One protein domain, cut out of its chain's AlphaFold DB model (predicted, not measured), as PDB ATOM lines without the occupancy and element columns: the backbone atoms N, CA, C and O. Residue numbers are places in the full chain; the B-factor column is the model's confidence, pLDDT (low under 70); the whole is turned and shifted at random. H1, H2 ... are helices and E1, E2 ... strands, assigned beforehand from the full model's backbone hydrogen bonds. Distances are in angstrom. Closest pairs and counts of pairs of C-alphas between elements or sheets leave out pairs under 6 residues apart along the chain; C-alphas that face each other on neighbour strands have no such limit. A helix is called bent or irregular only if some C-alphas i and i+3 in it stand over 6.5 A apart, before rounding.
ATOM      1  N   THR A  28     131.464 139.180 132.533       97.56
ATOM      2  CA  THR A  28     130.791 138.240 133.450       97.56
ATOM      3  C   THR A  28     129.680 137.410 132.806       97.56
ATOM      4  O   THR A  28     128.940 136.727 133.504       97.56
ATOM      5  N   GLU A  29     129.524 137.449 131.482       98.06
ATOM      6  CA  GLU A  29     128.546 136.626 130.761       98.06
ATOM      7  C   GLU A  29     129.200 135.956 129.565       98.06
ATOM      8  O   GLU A  29     129.856 136.647 128.797       98.06
ATOM      9  N   GLU A  30     128.982 134.661 129.352       98.00
ATOM     10  CA  GLU A  30     129.318 133.967 128.103       98.00
ATOM     11  C   GLU A  30     128.059 133.613 127.311       98.00
ATOM     12  O   GLU A  30     127.067 133.146 127.872       98.00
ATOM     13  N   TYR A  31     128.108 133.826 125.993       98.06
ATOM     14  CA  TYR A  31     126.966 133.647 125.097       98.06
ATOM     15  C   TYR A  31     127.177 132.471 124.163       98.06
ATOM     16  O   TYR A  31     128.246 132.346 123.564       98.06
ATOM     17  N   ARG A  32     126.156 131.626 124.005       97.75
ATOM     18  CA  ARG A  32     126.170 130.496 123.069       97.75
ATOM     19  C   ARG A  32     124.883 130.440 122.258       97.75
ATOM     20  O   ARG A  32     123.802 130.656 122.793       97.75
ATOM     21  N   ALA A  33     125.012 130.140 120.970       96.19
ATOM     22  CA  ALA A  33     123.870 130.025 120.071       96.19
ATOM     23  C   ALA A  33     122.875 128.957 120.552       96.19
ATOM     24  O   ALA A  33     123.277 127.928 121.102       96.19
ATOM     25  N   ILE A  34     121.587 129.188 120.295       95.00
ATOM     26  CA  ILE A  34     120.545 128.171 120.448       95.00
ATOM     27  C   ILE A  34     120.717 127.158 119.308       95.00
ATOM     28  O   ILE A  34     120.256 127.374 118.193       95.00
ATOM     29  N   SER A  35     121.464 126.085 119.571       94.94
ATOM     30  CA  SER A  35     121.763 125.021 118.606       94.94
ATOM     31  C   SER A  35     121.701 123.644 119.270       94.94
ATOM     32  O   SER A  35     121.833 123.571 120.499       94.94
ATOM     33  N   PRO A  36     121.576 122.539 118.503       94.12
ATOM     34  CA  PRO A  36     121.466 121.196 119.081       94.12
ATOM     35  C   PRO A  36     122.647 120.864 120.003       94.12
ATOM     36  O   PRO A  36     122.467 120.358 121.108       94.12
ATOM     37  N   TYR A  37     123.859 121.257 119.596       95.00
ATOM     38  CA  TYR A  37     125.079 121.073 120.384       95.00
ATOM     39  C   TYR A  37     125.005 121.748 121.762       95.00
ATOM     40  O   TYR A  37     125.362 121.139 122.771       95.00
ATOM     41  N   TRP A  38     124.555 123.004 121.830       96.62
ATOM     42  CA  TRP A  38     124.479 123.724 123.104       96.62
ATOM     43  C   TRP A  38     123.286 123.295 123.951       96.62
ATOM     44  O   TRP A  38     123.438 123.220 125.168       96.62
ATOM     45  N   ILE A  39     122.159 122.925 123.335       93.81
ATOM     46  CA  ILE A  39     121.022 122.327 124.048       93.81
ATOM     47  C   ILE A  39     121.480 121.040 124.744       93.81
ATOM     48  O   ILE A  39     121.359 120.939 125.960       93.81
ATOM     49  N   ALA A  40     122.117 120.110 124.026       91.88
ATOM     50  CA  ALA A  40     122.597 118.851 124.601       91.88
ATOM     51  C   ALA A  40     123.594 119.048 125.764       91.88
ATOM     52  O   ALA A  40     123.627 118.260 126.718       91.88
ATOM     53  N   ARG A  41     124.420 120.106 125.699       95.12
ATOM     54  CA  ARG A  41     125.436 120.417 126.720       95.12
ATOM     55  C   ARG A  41     124.915 121.192 127.920       95.12
ATOM     56  O   ARG A  41     125.491 121.041 128.992       95.12
ATOM     57  N   LEU A  42     123.910 122.047 127.752       95.50
ATOM     58  CA  LEU A  42     123.422 122.934 128.815       95.50
ATOM     59  C   LEU A  42     122.110 122.453 129.429       95.50
ATOM     60  O   LEU A  42     121.789 122.843 130.549       95.50
ATOM     61  N   MET A  43     121.373 121.596 128.729       92.25
ATOM     62  CA  MET A  43     120.068 121.105 129.141       92.25
ATOM     63  C   MET A  43     120.071 119.582 129.255       92.25
ATOM     64  O   MET A  43     120.852 118.873 128.617       92.25
ATOM     65  N   GLU A  44     119.199 119.085 130.118       89.56
ATOM     66  CA  GLU A  44     118.866 117.674 130.254       89.56
ATOM     67  C   GLU A  44     117.352 117.520 130.200       89.56
ATOM     68  O   GLU A  44     116.615 118.385 130.677       89.56
ATOM     69  N   CYS A  45     116.892 116.434 129.590       84.69
ATOM     70  CA  CYS A  45     115.474 116.160 129.393       84.69
ATOM     71  C   CYS A  45     115.166 114.745 129.832       84.69
ATOM     72  O   CYS A  45     116.034 113.873 129.794       84.69
ATOM     73  N   LYS A  46     113.924 114.532 130.268       79.88
ATOM     74  CA  LYS A  46     113.457 113.201 130.671       79.88
ATOM     75  C   LYS A  46     113.305 112.246 129.488       79.88
ATOM     76  O   LYS A  46     113.417 111.042 129.675       79.88
ATOM     77  N   TRP A  47     113.067 112.797 128.303       82.00
ATOM     78  CA  TRP A  47     112.824 112.068 127.064       82.00
ATOM     79  C   TRP A  47     113.833 112.487 125.999       82.00
ATOM     80  O   TRP A  47     114.537 113.491 126.162       82.00
ATOM     81  N   GLU A  48     113.902 111.715 124.918       79.81
ATOM     82  CA  GLU A  48     114.659 112.109 123.735       79.81
ATOM     83  C   GLU A  48     114.105 113.432 123.195       79.81
ATOM     84  O   GLU A  48     112.900 113.582 122.993       79.81
ATOM     85  N   LEU A  49     114.984 114.423 123.049       78.06
ATOM     86  CA  LEU A  49     114.608 115.731 122.537       78.06
ATOM     87  C   LEU A  49     114.623 115.724 121.016       78.06
ATOM     88  O   LEU A  49     115.672 115.482 120.416       78.06
ATOM     89  N   ASP A  50     113.527 116.178 120.414       85.25
ATOM     90  CA  ASP A  50     113.607 116.776 119.090       85.25
ATOM     91  C   ASP A  50     114.245 118.169 119.220       85.25
ATOM     92  O   ASP A  50     113.627 119.159 119.633       85.25
ATOM     93  N   TYR A  51     115.539 118.244 118.903       86.94
ATOM     94  CA  TYR A  51     116.273 119.506 118.927       86.94
ATOM     95  C   TYR A  51     115.721 120.517 117.917       86.94
ATOM     96  O   TYR A  51     115.773 121.713 118.193       86.94
ATOM     97  N   SER A  52     115.214 120.067 116.767       87.19
ATOM     98  CA  SER A  52     114.680 120.944 115.721       87.19
ATOM     99  C   SER A  52     113.402 121.628 116.194       87.19
ATOM    100  O   SER A  52     113.288 122.857 116.135       87.19
ATOM    101  N   GLU A  53     112.479 120.847 116.754       87.75
ATOM    102  CA  GLU A  53     111.249 121.359 117.352       87.75
ATOM    103  C   GLU A  53     111.574 122.304 118.518       87.75
ATOM    104  O   GLU A  53     111.121 123.449 118.551       87.75
ATOM    105  N   THR A  54     112.473 121.895 119.420       85.81
ATOM    106  CA  THR A  54     112.897 122.728 120.556       85.81
ATOM    107  C   THR A  54     113.448 124.082 120.099       85.81
ATOM    108  O   THR A  54     113.066 125.125 120.635       85.81
ATOM    109  N   ILE A  55     114.338 124.096 119.100       89.00
ATOM    110  CA  ILE A  55     114.915 125.331 118.544       89.00
ATOM    111  C   ILE A  55     113.826 126.191 117.908       89.00
ATOM    112  O   ILE A  55     113.781 127.395 118.167       89.00
ATOM    113  N   THR A  56     112.933 125.580 117.129       90.69
ATOM    114  CA  THR A  56     111.805 126.272 116.494       90.69
ATOM    115  C   THR A  56     110.952 126.973 117.547       90.69
ATOM    116  O   THR A  56     110.708 128.175 117.438       90.69
ATOM    117  N   HIS A  57     110.583 126.281 118.625       89.56
ATOM    118  CA  HIS A  57     109.787 126.862 119.705       89.56
ATOM    119  C   HIS A  57     110.529 127.941 120.499       89.56
ATOM    120  O   HIS A  57     109.900 128.923 120.890       89.56
ATOM    121  N   LEU A  58     111.836 127.779 120.740       87.50
ATOM    122  CA  LEU A  58     112.656 128.765 121.452       87.50
ATOM    123  C   LEU A  58     112.860 130.056 120.657       87.50
ATOM    124  O   LEU A  58     112.933 131.127 121.255       87.50
ATOM    125  N   LEU A  59     112.989 129.956 119.333       88.62
ATOM    126  CA  LEU A  59     113.241 131.102 118.456       88.62
ATOM    127  C   LEU A  59     111.955 131.733 117.901       88.62
ATOM    128  O   LEU A  59     112.010 132.840 117.365       88.62
ATOM    129  N   SER A  60     110.806 131.074 118.061       87.38
ATOM    130  CA  SER A  60     109.500 131.624 117.692       87.38
ATOM    131  C   SER A  60     109.142 132.848 118.539       87.38
ATOM    132  O   SER A  60     109.286 132.865 119.765       87.38
ATOM    133  N   THR A  61     108.645 133.898 117.884       69.69
ATOM    134  CA  THR A  61     108.255 135.147 118.547       69.69
ATOM    135  C   THR A  61     107.109 134.922 119.531       69.69
ATOM    136  O   THR A  61     106.131 134.257 119.208       69.69
ATOM    137  N   GLY A  62     107.204 135.521 120.720       71.88
ATOM    138  CA  GLY A  62     106.142 135.483 121.734       71.88
ATOM    139  C   GLY A  62     106.195 134.285 122.685       71.88
ATOM    140  O   GLY A  62     105.488 134.276 123.694       71.88
ATOM    141  N   HIS A  63     107.065 133.302 122.439       77.69
ATOM    142  CA  HIS A  63     107.260 132.195 123.368       77.69
ATOM    143  C   HIS A  63     108.185 132.586 124.523       77.69
ATOM    144  O   HIS A  63     109.255 133.164 124.343       77.69
ATOM    145  N   ASN A  64     107.769 132.248 125.743       85.19
ATOM    146  CA  ASN A  64     108.614 132.366 126.925       85.19
ATOM    147  C   ASN A  64     109.530 131.123 126.999       85.19
ATOM    148  O   ASN A  64     108.996 130.012 127.079       85.19
ATOM    149  N   PRO A  65     110.870 131.271 127.018       84.94
ATOM    150  CA  PRO A  65     111.791 130.134 127.043       84.94
ATOM    151  C   PRO A  65     111.563 129.151 128.199       84.94
ATOM    152  O   PRO A  65     111.722 127.950 128.017       84.94
ATOM    153  N   GLU A  66     111.135 129.624 129.372       85.25
ATOM    154  CA  GLU A  66     110.826 128.755 130.515       85.25
ATOM    155  C   GLU A  66     109.586 127.894 130.250       85.25
ATOM    156  O   GLU A  66     109.552 126.720 130.620       85.25
ATOM    157  N   LYS A  67     108.579 128.443 129.552       87.69
ATOM    158  CA  LYS A  67     107.406 127.667 129.116       87.69
ATOM    159  C   LYS A  67     107.798 126.601 128.096       87.69
ATOM    160  O   LYS A  67     107.313 125.480 128.199       87.69
ATOM    161  N   VAL A  68     108.692 126.936 127.164       87.31
ATOM    162  CA  VAL A  68     109.217 125.984 126.172       87.31
ATOM    163  C   VAL A  68     109.976 124.852 126.866       87.31
ATOM    164  O   VAL A  68     109.668 123.687 126.649       87.31
ATOM    165  N   MET A  69     110.896 125.169 127.782       86.88
ATOM    166  CA  MET A  69     111.609 124.147 128.558       86.88
ATOM    167  C   MET A  69     110.657 123.243 129.347       86.88
ATOM    168  O   MET A  69     110.834 122.028 129.363       86.88
ATOM    169  N   LYS A  70     109.621 123.813 129.975       87.00
ATOM    170  CA  LYS A  70     108.614 123.032 130.704       87.00
ATOM    171  C   LYS A  70     107.828 122.102 129.776       87.00
ATOM    172  O   LYS A  70     107.576 120.964 130.162       87.00
ATOM    173  N   HIS A  71     107.456 122.577 128.586       86.50
ATOM    174  CA  HIS A  71     106.750 121.787 127.576       86.50
ATOM    175  C   HIS A  71     107.548 120.534 127.188       86.50
ATOM    176  O   HIS A  71     107.005 119.435 127.213       86.50
ATOM    177  N   PHE A  72     108.856 120.679 126.971       84.88
ATOM    178  CA  PHE A  72     109.755 119.573 126.628       84.88
ATOM    179  C   PHE A  72     110.302 118.795 127.840       84.88
ATOM    180  O   PHE A  72     111.255 118.024 127.712       84.88
ATOM    181  N   ALA A  73     109.732 118.993 129.037       85.94
ATOM    182  CA  ALA A  73     110.204 118.394 130.291       85.94
ATOM    183  C   ALA A  73     111.731 118.538 130.497       85.94
ATOM    184  O   ALA A  73     112.398 117.634 131.016       85.94
ATOM    185  N   SER A  74     112.276 119.676 130.062       87.81
ATOM    186  CA  SER A  74     113.696 120.009 130.080       87.81
ATOM    187  C   SER A  74     114.065 120.828 131.311       87.81
ATOM    188  O   SER A  74     113.304 121.681 131.771       87.81
ATOM    189  N   GLN A  75     115.287 120.644 131.797       91.25
ATOM    190  CA  GLN A  75     115.879 121.462 132.851       91.25
ATOM    191  C   GLN A  75     117.346 121.781 132.551       91.25
ATOM    192  O   GLN A  75     117.972 121.181 131.676       91.25
ATOM    193  N   TRP A  76     117.905 122.749 133.274       93.38
ATOM    194  CA  TRP A  76     119.321 123.092 133.171       93.38
ATOM    195  C   TRP A  76     120.195 121.996 133.776       93.38
ATOM    196  O   TRP A  76     119.987 121.592 134.922       93.38
ATOM    197  N   ARG A  77     121.240 121.586 133.053       93.81
ATOM    198  CA  ARG A  77     122.331 120.816 133.658       93.81
ATOM    199  C   ARG A  77     123.022 121.668 134.718       93.81
ATOM    200  O   ARG A  77     123.258 122.862 134.531       93.81
ATOM    201  N   LYS A  78     123.367 121.041 135.841       93.38
ATOM    202  CA  LYS A  78     123.979 121.728 136.985       93.38
ATOM    203  C   LYS A  78     125.488 121.863 136.799       93.38
ATOM    204  O   LYS A  78     126.229 120.899 136.993       93.38
ATOM    205  N   PHE A  79     125.932 123.078 136.499       96.38
ATOM    206  CA  PHE A  79     127.340 123.466 136.508       96.38
ATOM    207  C   PHE A  79     127.622 124.366 137.711       96.38
ATOM    208  O   PHE A  79     126.847 125.268 138.001       96.38
ATOM    209  N   GLU A  80     128.724 124.102 138.411       96.19
ATOM    210  CA  GLU A  80     129.247 124.980 139.467       96.19
ATOM    211  C   GLU A  80     130.373 125.863 138.933       96.19
ATOM    212  O   GLU A  80     130.531 127.001 139.365       96.19
ATOM    213  N   TRP A  81     131.139 125.337 137.979       96.88
ATOM    214  CA  TRP A  81     132.353 125.960 137.477       96.88
ATOM    215  C   TRP A  81     132.362 125.999 135.956       96.88
ATOM    216  O   TRP A  81     131.792 125.126 135.292       96.88
ATOM    217  N   VAL A  82     133.075 126.977 135.406       97.12
ATOM    218  CA  VAL A  82     133.439 127.032 133.995       97.12
ATOM    219  C   VAL A  82     134.957 127.112 133.851       97.12
ATOM    220  O   VAL A  82     135.604 127.946 134.476       97.12
ATOM    221  N   GLU A  83     135.521 126.241 133.017       95.88
ATOM    222  CA  GLU A  83     136.896 126.351 132.526       95.88
ATOM    223  C   GLU A  83     136.860 127.101 131.189       95.88
ATOM    224  O   GLU A  83     136.351 126.588 130.184       95.88
ATOM    225  N   ILE A  84     137.399 128.317 131.186       96.50
ATOM    226  CA  ILE A  84     137.570 129.164 130.010       96.50
ATOM    227  C   ILE A  84     138.960 128.913 129.432       96.50
ATOM    228  O   ILE A  84     139.965 129.090 130.112       96.50
ATOM    229  N   LEU A  85     139.023 128.494 128.173       96.38
ATOM    230  CA  LEU A  85     140.243 128.043 127.509       96.38
ATOM    231  C   LEU A  85     140.555 128.934 126.302       96.38
ATOM    232  O   LEU A  85     139.688 129.123 125.443       96.38
ATOM    233  N   LEU A  86     141.788 129.434 126.195       96.56
ATOM    234  CA  LEU A  86     142.233 130.204 125.030       96.56
ATOM    235  C   LEU A  86     142.603 129.266 123.871       96.56
ATOM    236  O   LEU A  86     143.686 128.681 123.855       96.56
ATOM    237  N   GLY A  87     141.722 129.137 122.875       92.06
ATOM    238  CA  GLY A  87     141.958 128.300 121.693       92.06
ATOM    239  C   GLY A  87     142.105 126.796 121.984       92.06
ATOM    240  O   GLY A  87     141.754 126.303 123.055       92.06
ATOM    241  N   TYR A  88     142.609 126.047 120.996       86.56
ATOM    242  CA  TYR A  88     142.666 124.575 121.027       86.56
ATOM    243  C   TYR A  88     144.068 123.993 121.274       86.56
ATOM    244  O   TYR A  88     144.211 122.773 121.346       86.56
ATOM    245  N   GLN A  89     145.104 124.826 121.437       87.00
ATOM    246  CA  GLN A  89     146.467 124.329 121.663       87.00
ATOM    247  C   GLN A  89     146.624 123.565 122.995       87.00
ATOM    248  O   GLN A  89     145.848 123.738 123.944       87.00
ATOM    249  N   LYS A  90     147.635 122.685 123.053       76.06
ATOM    250  CA  LYS A  90     147.891 121.775 124.185       76.06
ATOM    251  C   LYS A  90     148.237 122.533 125.474       76.06
ATOM    252  O   LYS A  90     147.608 122.283 126.496       76.06
ATOM    253  N   ASN A  91     149.143 123.507 125.394       83.62
ATOM    254  CA  ASN A  91     149.562 124.360 126.514       83.62
ATOM    255  C   ASN A  91     148.835 125.711 126.471       83.62
ATOM    256  O   ASN A  91     149.454 126.767 126.394       83.62
ATOM    257  N   ARG A  92     147.501 125.665 126.414       88.81
ATOM    258  CA  ARG A  92     146.667 126.872 126.387       88.81
ATOM    259  C   ARG A  92     146.492 127.475 127.771       88.81
ATOM    260  O   ARG A  92     146.410 126.752 128.762       88.81
ATOM    261  N   GLU A  93     146.320 128.791 127.798       94.81
ATOM    262  CA  GLU A  93     145.867 129.496 128.989       94.81
ATOM    263  C   GLU A  93     144.451 129.040 129.374       94.81
ATOM    264  O   GLU A  93     143.588 128.810 128.513       94.81
ATOM    265  N   MET A  94     144.233 128.887 130.679       94.44
ATOM    266  CA  MET A  94     142.969 128.479 131.272       94.44
ATOM    267  C   MET A  94     142.628 129.407 132.429       94.44
ATOM    268  O   MET A  94     143.493 129.726 133.244       94.44
ATOM    269  N   LYS A  95     141.358 129.802 132.512       95.31
ATOM    270  CA  LYS A  95     140.801 130.527 133.654       95.31
ATOM    271  C   LYS A  95     139.573 129.810 134.191       95.31
ATOM    272  O   LYS A  95     138.817 129.209 133.428       95.31
ATOM    273  N   LEU A  96     139.378 129.895 135.503       95.31
ATOM    274  CA  LEU A  96     138.251 129.296 136.208       95.31
ATOM    275  C   LEU A  96     137.311 130.399 136.703       95.31
ATOM    276  O   LEU A  96     137.768 131.411 137.225       95.31
ATOM    277  N   ALA A  97     136.006 130.190 136.559       96.56
ATOM    278  CA  ALA A  97     134.973 131.048 137.134       96.56
ATOM    279  C   ALA A  97     133.815 130.213 137.684       96.56
ATOM    280  O   ALA A  97     133.600 129.076 137.250       96.56
ATOM    281  N   MET A  98     133.050 130.775 138.622       97.25
ATOM    282  CA  MET A  98     131.817 130.146 139.097       97.25
ATOM    283  C   MET A  98     130.670 130.411 138.131       97.25
ATOM    284  O   MET A  98     130.540 131.513 137.603       97.25
ATOM    285  N   VAL A  99     129.794 129.426 137.952       97.81
ATOM    286  CA  VAL A  99     128.527 129.609 137.236       97.81
ATOM    287  C   VAL A  99     127.477 130.103 138.227       97.81
ATOM    288  O   VAL A  99     127.075 129.365 139.124       97.81
ATOM    289  N   LYS A 100     127.006 131.344 138.055       97.69
ATOM    290  CA  LYS A 100     125.901 131.909 138.849       97.69
ATOM    291  C   LYS A 100     124.553 131.412 138.354       97.69
ATOM    292  O   LYS A 100     123.697 131.014 139.139       97.69
ATOM    293  N   ARG A 101     124.354 131.475 137.036       96.38
ATOM    294  CA  ARG A 101     123.081 131.160 136.390       96.38
ATOM    295  C   ARG A 101     123.290 130.819 134.923       96.38
ATOM    296  O   ARG A 101     124.164 131.372 134.265       96.38
ATOM    297  N   ILE A 102     122.430 129.951 134.402       96.69
ATOM    298  CA  ILE A 102     122.239 129.759 132.964       96.69
ATOM    299  C   ILE A 102     120.795 130.142 132.642       96.69
ATOM    300  O   ILE A 102     119.875 129.790 133.383       96.69
ATOM    301  N   ARG A 103     120.598 130.911 131.572       95.62
ATOM    302  CA  ARG A 103     119.272 131.310 131.082       95.62
ATOM    303  C   ARG A 103     119.277 131.487 129.569       95.62
ATOM    304  O   ARG A 103     120.335 131.518 128.950       95.62
ATOM    305  N   ILE A 104     118.098 131.674 128.989       94.75
ATOM    306  CA  ILE A 104     117.939 132.135 127.606       94.75
ATOM    307  C   ILE A 104     117.595 133.620 127.643       94.75
ATOM    308  O   ILE A 104     116.792 134.061 128.464       94.75
ATOM    309  N   GLY A 105     118.231 134.411 126.788       94.44
ATOM    310  CA  GLY A 105     117.969 135.842 126.708       94.44
ATOM    311  C   GLY A 105     118.765 136.513 125.603       94.44
ATOM    312  O   GLY A 105     119.423 135.847 124.810       94.44
ATOM    313  N   LYS A 106     118.694 137.843 125.554       95.25
ATOM    314  CA  LYS A 106     119.451 138.648 124.591       95.25
ATOM    315  C   LYS A 106     120.840 138.975 125.150       95.25
ATOM    316  O   LYS A 106     120.933 139.291 126.342       95.25
ATOM    317  N   PRO A 107     121.903 138.919 124.331       97.38
ATOM    318  CA  PRO A 107     123.239 139.277 124.781       97.38
ATOM    319  C   PRO A 107     123.371 140.791 124.985       97.38
ATOM    320  O   PRO A 107     122.665 141.593 124.367       97.38
ATOM    321  N   LYS A 108     124.318 141.207 125.831       97.38
ATOM    322  CA  LYS A 108     124.691 142.620 125.966       97.38
ATOM    323  C   LYS A 108     125.456 143.053 124.720       97.38
ATOM    324  O   LYS A 108     126.487 142.468 124.406       97.38
ATOM    325  N   ARG A 109     125.023 144.151 124.088       97.00
ATOM    326  CA  ARG A 109     125.629 144.694 122.855       97.00
ATOM    327  C   ARG A 109     127.151 144.861 122.930       97.00
ATOM    328  O   ARG A 109     127.835 144.615 121.950       97.00
ATOM    329  N   LYS A 110     127.692 145.248 124.092       96.25
ATOM    330  CA  LYS A 110     129.144 145.417 124.292       96.25
ATOM    331  C   LYS A 110     129.942 144.106 124.320       96.25
ATOM    332  O   LYS A 110     131.163 144.160 124.292       96.25
ATOM    333  N   TRP A 111     129.281 142.956 124.450       96.19
ATOM    334  CA  TRP A 111     129.883 141.649 124.740       96.19
ATOM    335  C   TRP A 111     129.517 140.559 123.720       96.19
ATOM    336  O   TRP A 111     129.834 139.393 123.948       96.19
ATOM    337  N   CYS A 112     128.871 140.918 122.610       96.12
ATOM    338  CA  CYS A 112     128.560 140.013 121.505       96.12
ATOM    339  C   CYS A 112     128.982 140.613 120.166       96.12
ATOM    340  O   CYS A 112     129.350 141.787 120.090       96.12
ATOM    341  N   GLU A 113     128.938 139.804 119.109       95.44
ATOM    342  CA  GLU A 113     129.090 140.349 117.764       95.44
ATOM    343  C   GLU A 113     127.867 141.202 117.385       95.44
ATOM    344  O   GLU A 113     126.762 140.951 117.888       95.44
ATOM    345  N   PRO A 114     128.028 142.206 116.501       95.69
ATOM    346  CA  PRO A 114     126.920 143.041 116.036       95.69
ATOM    347  C   PRO A 114     125.743 142.236 115.473       95.69
ATOM    348  O   PRO A 114     124.591 142.576 115.723       95.69
ATOM    349  N   GLU A 115     126.032 141.141 114.770       95.31
ATOM    350  CA  GLU A 115     125.032 140.239 114.194       95.31
ATOM    351  C   GLU A 115     124.210 139.473 115.238       95.31
ATOM    352  O   GLU A 115     123.126 138.994 114.919       95.31
ATOM    353  N   ASP A 116     124.693 139.344 116.474       95.06
ATOM    354  CA  ASP A 116     123.989 138.642 117.553       95.06
ATOM    355  C   ASP A 116     123.124 139.571 118.406       95.06
ATOM    356  O   ASP A 116     122.356 139.116 119.262       95.06
ATOM    357  N   VAL A 117     123.207 140.883 118.173       95.31
ATOM    358  CA  VAL A 117     122.397 141.864 118.890       95.31
ATOM    359  C   VAL A 117     120.916 141.567 118.658       95.31
ATOM    360  O   VAL A 117     120.430 141.518 117.534       95.31
ATOM    361  N   GLY A 118     120.181 141.371 119.753       92.81
ATOM    362  CA  GLY A 118     118.742 141.107 119.719       92.81
ATOM    363  C   GLY A 118     118.349 139.642 119.509       92.81
ATOM    364  O   GLY A 118     117.197 139.314 119.801       92.81
ATOM    365  N   LYS A 119     119.275 138.763 119.098       93.31
ATOM    366  CA  LYS A 119     119.028 137.317 119.001       93.31
ATOM    367  C   LYS A 119     118.913 136.691 120.392       93.31
ATOM    368  O   LYS A 119     119.553 137.139 121.345       93.31
ATOM    369  N   LEU A 120     118.106 135.638 120.510       94.00
ATOM    370  CA  LEU A 120     118.113 134.794 121.702       94.00
ATOM    371  C   LEU A 120     119.345 133.887 121.689       94.00
ATOM    372  O   LEU A 120     119.666 133.260 120.682       94.00
ATOM    373  N   VAL A 121     120.013 133.816 122.834       96.38
ATOM    374  CA  VAL A 121     121.185 132.977 123.087       96.38
ATOM    375  C   VAL A 121     121.062 132.336 124.464       96.38
ATOM    376  O   VAL A 121     120.321 132.818 125.328       96.38
ATOM    377  N   PHE A 122     121.830 131.279 124.704       97.44
ATOM    378  CA  PHE A 122     122.158 130.885 126.065       97.44
ATOM    379  C   PHE A 122     123.087 131.933 126.669       97.44
ATOM    380  O   PHE A 122     124.122 132.259 126.087       97.44
ATOM    381  N   VAL A 123     122.720 132.435 127.842       97.94
ATOM    382  CA  VAL A 123     123.520 133.340 128.662       97.94
ATOM    383  C   VAL A 123     123.992 132.572 129.885       97.94
ATOM    384  O   VAL A 123     123.178 132.093 130.677       97.94
ATOM    385  N   ILE A 124     125.309 132.458 130.023       98.31
ATOM    386  CA  ILE A 124     125.979 131.846 131.169       98.31
ATOM    387  C   ILE A 124     126.549 132.991 132.003       98.31
ATOM    388  O   ILE A 124     127.518 133.625 131.595       98.31
ATOM    389  N   GLU A 125     125.927 133.280 133.140       98.31
ATOM    390  CA  GLU A 125     126.355 134.326 134.070       98.31
ATOM    391  C   GLU A 125     127.428 133.777 135.010       98.31
ATOM    392  O   GLU A 125     127.259 132.706 135.601       98.31
ATOM    393  N   LEU A 126     128.528 134.514 135.142       98.00
ATOM    394  CA  LEU A 126     129.760 134.069 135.778       98.00
ATOM    395  C   LEU A 126     130.175 134.975 136.943       98.00
ATOM    396  O   LEU A 126     129.943 136.184 136.930       98.00
ATOM    397  N   GLU A 127     130.841 134.381 137.931       96.62
ATOM    398  CA  GLU A 127     131.659 135.086 138.923       96.62
ATOM    399  C   GLU A 127     133.133 134.822 138.634       96.62
ATOM    400  O   GLU A 127     133.558 133.664 138.632       96.62
ATOM    401  N   ILE A 128     133.891 135.883 138.368       90.06
ATOM    402  CA  ILE A 128     135.344 135.799 138.208       90.06
ATOM    403  C   ILE A 128     135.957 135.795 139.610       90.06
ATOM    404  O   ILE A 128     135.516 136.569 140.461       90.06
ATOM    405  N   LEU A 129     136.915 134.895 139.830       78.50
ATOM    406  CA  LEU A 129     137.670 134.773 141.077       78.50
ATOM    407  C   LEU A 129     138.840 135.758 141.139       78.50
ATOM    408  O   LEU A 129     139.405 136.056 140.060       78.50
TER     409      LEU A 129
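What this domain is: This is residues 28 to 129 of the 129 residues of an uncharacterized protein of Cyclobacteriaceae bacterium (UniProt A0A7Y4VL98). A curled antiparallel sheet of four strands, bent like part of a barrel, makes the larger part of the model, and three short helices with a small two-strand ribbon, E2 and E3, gather toward one end of it. The helical hairpin H2 and H3 lies at that end, and the turn between E4 and E5 sticks out at the other with residues 87 to 92. The printed part has 102 residues, with three named helices and six named strands in the order E1 H1 E2 H2 H3 E3 E4 E5 E6; the class is mixed, helices and strands. The large sheet has the order E1 - E6 - E5 - E4. The whole is compact, with a radius of gyration of the C-alphas of 14.6 A and spans of 41 by 32 by 24 A.

Where its parts are: In the large sheet, E1 is residues 29 to 33, 13.4 A long, with C-alpha 29 at (128.546, 136.626, 130.761). E6, residues 121 to 128, is 20.9 A long and ends with C-alpha 128 at (135.344, 135.799, 138.208). E5, residues 94 to 105, spans 26.5 A and bends by 78 degrees at residue 100. E4, residues 81 to 86, spans 16.4 A. The short strands are E2, residues 43 to 45, and E3, residues 74 to 76. H1 is residues 36 to 42, H2 residues 51 to 59, 12.0 A long, and H3 residues 65 to 71; C-alpha 65 is at (111.791, 130.134, 127.043).

How they stand to each other: E4, E5 and E6 form a meander, each strand the antiparallel neighbour of the one before. E5 and E6 are a hairpin, with N 123 and O 103 2.8 A apart, within hydrogen-bond range. E4 and E5 are a hairpin too, with N 84 and O 95 at 2.8 A. E1 is the antiparallel neighbour of E6, with N 122 and O 32 at 2.8 A. The sheet is strongly twisted, and its edge strands are E1 and E4. H1 only grazes it with residues 38 to 42, and H3 only just does with residues 65 to 66. H1 touches H2, about perpendicular at 78 degrees; the closest C-alphas, of Pro 36 and Tyr 51, are 5.5 A apart. H2 and H3 touch as a helical hairpin, at a steep tilt of 42 degrees, opposite ways, with the C-alphas of Leu 58 and Pro 65 closest at 5.8 A. H1 and H3 are apart. E2 and E3 are antiparallel neighbours, with N 75 and O 44 at 2.8 A. In H1, H2 and H3 every O i to N i+4 pair is within hydrogen-bond range.

The domain as a whole: The two C-alphas farthest apart, of Gly 62 and Asn 91, are 45.1 A from each other. The printed part has no cut and ends at residue 129, the chain's last. The link from E5 to E6, residues 106 to 120, is long. Mean pLDDT of the printed part is 91.6, and residue 61 is under 70.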